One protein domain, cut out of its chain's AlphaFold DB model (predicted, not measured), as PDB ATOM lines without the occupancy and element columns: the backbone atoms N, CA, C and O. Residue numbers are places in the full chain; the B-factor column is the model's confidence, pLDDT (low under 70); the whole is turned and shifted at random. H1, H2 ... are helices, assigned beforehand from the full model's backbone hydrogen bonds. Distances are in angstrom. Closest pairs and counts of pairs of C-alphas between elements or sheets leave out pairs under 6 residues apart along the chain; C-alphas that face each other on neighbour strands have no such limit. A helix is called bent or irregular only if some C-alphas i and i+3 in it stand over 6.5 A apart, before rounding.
ATOM      1  N   PRO A 392     -33.499   4.353  28.902       88.94
ATOM      2  CA  PRO A 392     -33.548   3.465  30.064       88.94
ATOM      3  C   PRO A 392     -34.773   3.645  30.965       88.94
ATOM      4  O   PRO A 392     -34.978   2.829  31.864       88.94
ATOM      5  N   GLY A 393     -35.532   4.730  30.806       91.62
ATOM      6  CA  GLY A 393     -36.544   5.108  31.777       91.62
ATOM      7  C   GLY A 393     -37.514   6.197  31.317       91.62
ATOM      8  O   GLY A 393     -37.448   6.666  30.174       91.62
ATOM      9  N   PRO A 394     -38.447   6.580  32.209       95.19
ATOM     10  CA  PRO A 394     -39.550   7.480  31.891       95.19
ATOM     11  C   PRO A 394     -39.118   8.874  31.430       95.19
ATOM     12  O   PRO A 394     -39.747   9.425  30.528       95.19
ATOM     13  N   ALA A 395     -38.061   9.463  32.003       95.19
ATOM     14  CA  ALA A 395     -37.620  10.794  31.576       95.19
ATOM     15  C   ALA A 395     -37.063  10.763  30.148       95.19
ATOM     16  O   ALA A 395     -37.319  11.670  29.353       95.19
ATOM     17  N   CYS A 396     -36.349   9.694  29.796       92.44
ATOM     18  CA  CYS A 396     -35.886   9.487  28.430       92.44
ATOM     19  C   CYS A 396     -37.020   9.228  27.436       92.44
ATOM     20  O   CYS A 396     -36.969   9.738  26.319       92.44
ATOM     21  N   GLU A 397     -38.068   8.520  27.843       92.50
ATOM     22  CA  GLU A 397     -39.279   8.345  27.036       92.50
ATOM     23  C   GLU A 397     -40.007   9.674  26.772       92.50
ATOM     24  O   GLU A 397     -40.377   9.977  25.636       92.50
ATOM     25  N   VAL A 398     -40.117  10.534  27.791       94.81
ATOM     26  CA  VAL A 398     -40.650  11.897  27.630       94.81
ATOM     27  C   VAL A 398     -39.786  12.712  26.669       94.81
ATOM     28  O   VAL A 398     -40.312  13.336  25.748       94.81
ATOM     29  N   MET A 399     -38.461  12.691  26.844       93.25
ATOM     30  CA  MET A 399     -37.540  13.380  25.938       93.25
ATOM     31  C   MET A 399     -37.692  12.878  24.496       93.25
ATOM     32  O   MET A 399     -37.683  13.699  23.582       93.25
ATOM     33  N   ARG A 400     -37.861  11.566  24.281       90.88
ATOM     34  CA  ARG A 400     -38.065  10.976  22.950       90.88
ATOM     35  C   ARG A 400     -39.306  11.547  22.270       90.88
ATOM     36  O   ARG A 400     -39.193  12.058  21.160       90.88
ATOM     37  N   GLY A 401     -40.447  11.561  22.961       91.88
ATOM     38  CA  GLY A 401     -41.670  12.172  22.428       91.88
ATOM     39  C   GLY A 401     -41.498  13.668  22.130       91.88
ATOM     40  O   GLY A 401     -41.943  14.160  21.097       91.88
ATOM     41  N   LYS A 402     -40.772  14.392  22.990       92.75
ATOM     42  CA  LYS A 402     -40.459  15.815  22.782       92.75
ATOM     43  C   LYS A 402     -39.504  16.062  21.617       92.75
ATOM     44  O   LYS A 402     -39.613  17.095  20.963       92.75
ATOM     45  N   MET A 403     -38.589  15.139  21.325       88.69
ATOM     46  CA  MET A 403     -37.711  15.262  20.162       88.69
ATOM     47  C   MET A 403     -38.501  15.250  18.852       88.69
ATOM     48  O   MET A 403     -38.186  16.026  17.955       88.69
ATOM     49  N   GLU A 404     -39.538  14.419  18.757       88.12
ATOM     50  CA  GLU A 404     -40.366  14.310  17.551       88.12
ATOM     51  C   GLU A 404     -41.193  15.577  17.295       88.12
ATOM     52  O   GLU A 404     -41.379  15.972  16.144       88.12
ATOM     53  N   THR A 405     -41.656  16.245  18.356       90.12
ATOM     54  CA  THR A 405     -42.559  17.399  18.237       90.12
ATOM     55  C   THR A 405     -41.870  18.758  18.360       90.12
ATOM     56  O   THR A 405     -42.336  19.728  17.769       90.12
ATOM     57  N   GLU A 406     -40.786  18.867  19.135       89.94
ATOM     58  CA  GLU A 406     -40.215  20.161  19.547       89.94
ATOM     59  C   GLU A 406     -38.763  20.379  19.105       89.94
ATOM     60  O   GLU A 406     -38.364  21.531  18.919       89.94
ATOM     61  N   ALA A 407     -37.963  19.329  18.869       85.31
ATOM     62  CA  ALA A 407     -36.542  19.516  18.539       85.31
ATOM     63  C   ALA A 407     -36.331  20.279  17.221       85.31
ATOM     64  O   ALA A 407     -35.431  21.111  17.132       85.31
ATOM     65  N   THR A 408     -37.187  20.060  16.220       84.50
ATOM     66  CA  THR A 408     -37.132  20.788  14.940       84.50
ATOM     67  C   THR A 408     -37.439  22.279  15.112       84.50
ATOM     68  O   THR A 408     -36.871  23.104  14.403       84.50
ATOM     69  N   ILE A 409     -38.303  22.632  16.071       89.44
ATOM     70  CA  ILE A 409     -38.713  24.017  16.350       89.44
ATOM     71  C   ILE A 409     -37.640  24.735  17.175       89.44
ATOM     72  O   ILE A 409     -37.276  25.872  16.887       89.44
ATOM     73  N   MET A 410     -37.123  24.069  18.207       87.06
ATOM     74  CA  MET A 410     -36.148  24.640  19.141       87.06
ATOM     75  C   MET A 410     -34.712  24.628  18.600       87.06
ATOM     76  O   MET A 410     -33.851  25.370  19.091       87.06
ATOM     77  N   GLY A 411     -34.422  23.761  17.629       87.69
ATOM     78  CA  GLY A 411     -33.072  23.542  17.128       87.69
ATOM     79  C   GLY A 411     -32.111  23.100  18.246       87.69
ATOM     80  O   GLY A 411     -32.511  22.392  19.175       87.69
ATOM     81  N   PRO A 412     -30.836  23.530  18.217       85.56
ATOM     82  CA  PRO A 412     -29.842  23.103  19.206       85.56
ATOM     83  C   PRO A 412     -30.134  23.545  20.651       85.56
ATOM     84  O   PRO A 412     -29.582  22.975  21.590       85.56
ATOM     85  N   SER A 413     -31.031  24.513  20.868       86.31
ATOM     86  CA  SER A 413     -31.430  24.916  22.225       86.31
ATOM     87  C   SER A 413     -32.202  23.823  22.983       86.31
ATOM     88  O   SER A 413     -32.203  23.817  24.217       86.31
ATOM     89  N   PHE A 414     -32.780  22.846  22.269       90.00
ATOM     90  CA  PHE A 414     -33.445  21.674  22.850       90.00
ATOM     91  C   PHE A 414     -32.545  20.924  23.848       90.00
ATOM     92  O   PHE A 414     -32.996  20.472  24.901       90.00
ATOM     93  N   TRP A 415     -31.242  20.861  23.570       88.31
ATOM     94  CA  TRP A 415     -30.244  20.156  24.384       88.31
ATOM     95  C   TRP A 415     -29.882  20.880  25.690       88.31
ATOM     96  O   TRP A 415     -29.006  20.444  26.435       88.31
ATOM     97  N   ARG A 416     -30.557  21.994  25.991       89.12
ATOM     98  CA  ARG A 416     -30.476  22.706  27.274       89.12
ATOM     99  C   ARG A 416     -31.771  22.649  28.081       89.12
ATOM    100  O   ARG A 416     -31.874  23.294  29.122       89.12
ATOM    101  N   THR A 417     -32.760  21.902  27.602       91.56
ATOM    102  CA  THR A 417     -34.039  21.730  28.295       91.56
ATOM    103  C   THR A 417     -33.902  20.818  29.511       91.56
ATOM    104  O   THR A 417     -33.003  19.976  29.591       91.56
ATOM    105  N   SER A 418     -34.837  20.952  30.454       92.94
ATOM    106  CA  SER A 418     -34.946  20.031  31.589       92.94
ATOM    107  C   SER A 418     -35.196  18.593  31.132       92.94
ATOM    108  O   SER A 418     -34.566  17.689  31.667       92.94
ATOM    109  N   TRP A 419     -36.010  18.379  30.090       93.38
ATOM    110  CA  TRP A 419     -36.285  17.044  29.539       93.38
ATOM    111  C   TRP A 419     -35.007  16.318  29.124       93.38
ATOM    112  O   TRP A 419     -34.823  15.139  29.433       93.38
ATOM    113  N   TYR A 420     -34.097  17.035  28.462       91.25
ATOM    114  CA  TYR A 420     -32.807  16.481  28.086       91.25
ATOM    115  C   TYR A 420     -31.934  16.163  29.306       91.25
ATOM    116  O   TYR A 420     -31.366  15.073  29.384       91.25
ATOM    117  N   TYR A 421     -31.834  17.077  30.277       92.88
ATOM    118  CA  TYR A 421     -31.015  16.851  31.474       92.88
ATOM    119  C   TYR A 421     -31.544  15.722  32.360       92.88
ATOM    120  O   TYR A 421     -30.751  14.937  32.885       92.88
ATOM    121  N   ASP A 422     -32.860  15.581  32.485       94.00
ATOM    122  CA  ASP A 422     -33.468  14.501  33.258       94.00
ATOM    123  C   ASP A 422     -33.233  13.142  32.591       94.00
ATOM    124  O   ASP A 422     -32.790  12.203  33.258       94.00
ATOM    125  N   CYS A 423     -33.383  13.053  31.263       92.44
ATOM    126  CA  CYS A 423     -32.982  11.851  30.531       92.44
ATOM    127  C   CYS A 423     -31.473  11.568  30.657       92.44
ATOM    128  O   CYS A 423     -31.065  10.428  30.888       92.44
ATOM    129  N   ALA A 424     -30.615  12.589  30.559       91.12
ATOM    130  CA  ALA A 424     -29.175  12.411  30.722       91.12
ATOM    131  C   ALA A 424     -28.836  11.799  32.092       91.12
ATOM    132  O   ALA A 424     -28.041  10.864  32.164       91.12
ATOM    133  N   ARG A 425     -29.481  12.246  33.177       92.75
ATOM    134  CA  ARG A 425     -29.305  11.664  34.519       92.75
ATOM    135  C   ARG A 425     -29.762  10.213  34.609       92.75
ATOM    136  O   ARG A 425     -29.082   9.419  35.259       92.75
ATOM    137  N   GLU A 426     -30.877   9.855  33.971       93.00
ATOM    138  CA  GLU A 426     -31.306   8.453  33.877       93.00
ATOM    139  C   GLU A 426     -30.253   7.609  33.147       93.00
ATOM    140  O   GLU A 426     -29.821   6.579  33.670       93.00
ATOM    141  N   ARG A 427     -29.746   8.085  32.000       90.69
ATOM    142  CA  ARG A 427     -28.660   7.421  31.257       90.69
ATOM    143  C   ARG A 427     -27.398   7.263  32.091       90.69
ATOM    144  O   ARG A 427     -26.777   6.211  32.023       90.69
ATOM    145  N   LEU A 428     -27.020   8.267  32.883       90.44
ATOM    146  CA  LEU A 428     -25.836   8.216  33.749       90.44
ATOM    147  C   LEU A 428     -25.942   7.189  34.880       90.44
ATOM    148  O   LEU A 428     -24.922   6.785  35.427       90.44
ATOM    149  N   ARG A 429     -27.156   6.790  35.267       91.44
ATOM    150  CA  ARG A 429     -27.398   5.830  36.358       91.44
ATOM    151  C   ARG A 429     -27.781   4.445  35.851       91.44
ATOM    152  O   ARG A 429     -27.809   3.502  36.641       91.44
ATOM    153  N   HIS A 430     -28.082   4.321  34.562       89.50
ATOM    154  CA  HIS A 430     -28.510   3.070  33.964       89.50
ATOM    155  C   HIS A 430     -27.413   2.001  34.050       89.50
ATOM    156  O   HIS A 430     -26.249   2.241  33.742       89.50
ATOM    157  N   VAL A 431     -27.812   0.799  34.459       87.62
ATOM    158  CA  VAL A 431     -26.981  -0.404  34.436       87.62
ATOM    159  C   VAL A 431     -27.556  -1.291  33.337       87.62
ATOM    160  O   VAL A 431     -28.616  -1.881  33.572       87.62
ATOM    161  N   PRO A 432     -26.904  -1.384  32.166       79.25
ATOM    162  CA  PRO A 432     -27.307  -2.316  31.121       79.25
ATOM    163  C   PRO A 432     -27.504  -3.739  31.663       79.25
ATOM    164  O   PRO A 432     -26.699  -4.246  32.458       79.25
ATOM    165  N   ARG A 433     -28.595  -4.380  31.244       79.38
ATOM    166  CA  ARG A 433     -28.961  -5.753  31.611       79.38
ATOM    167  C   ARG A 433     -29.077  -6.602  30.344       79.38
ATOM    168  O   ARG A 433     -29.417  -6.032  29.308       79.38
ATOM    169  N   PRO A 434     -28.739  -7.899  30.421       65.56
ATOM    170  CA  PRO A 434     -28.921  -8.810  29.306       65.56
ATOM    171  C   PRO A 434     -30.397  -9.072  28.997       65.56
ATOM    172  O   PRO A 434     -31.222  -8.955  29.933       65.56
TER     173      PRO A 434
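AT A GLANCE: This is residues 392 to 434 of the 434 residues of an uncharacterized protein of Lysobacter oculi (UniProt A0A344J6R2). A long helix, H1, kinks sharply near residue 409 and turns back, and a shorter helix, H2, folds back over the part of H1 before the kink, so that the two make a slanted two-helix pair with a closed turn at one end. At the other end residues 430 to 434 run on past H2 as a short tail. The printed part has 43 residues with two named helices, H1 then H2, and no named strand; its class is all helix. It is only just loose, close to compact, with a radius of gyration of the C-alphas of 11.1 A, and its outline is a rod spanning 36 by 16 by 13 A.

HOW THE PARTS SIT: H1, residues 394 to 416, has a kink of 143 degrees near residue 409. It is irregular: C-alphas 409 and 412 are 9.4 A apart, and its line is a rough one. H2, residues 418 to 429, touches H1, with 16 pairs of C-alphas within 8 A. Their closest C-alphas are those of Cys 396 and Cys 423, 4.3 A apart. Their lines stand at a steep tilt of 49 degrees, and they run opposite ways. Their centres are 12.0 A apart. In H2 every O i to N i+4 pair is within hydrogen-bond range; in H1 12 of 19 are.

IN THESE COORDINATES: H1 measures 18.3 A from C-alpha 394 at (-39.550, 7.480, 31.891) to C-alpha 416. H2 measures 16.8 A, ending with C-alpha 429 at (-27.398, 5.830, 36.358).

THE WHOLE: The two C-alphas farthest apart, those of Ile 409 and Pro 434, are 36.6 A apart. The printed part has no cut, and the link from H1 to H2, one residue, is tight. The mean pLDDT of the printed part is 89.5; residue 434, the chain's last, is under 70.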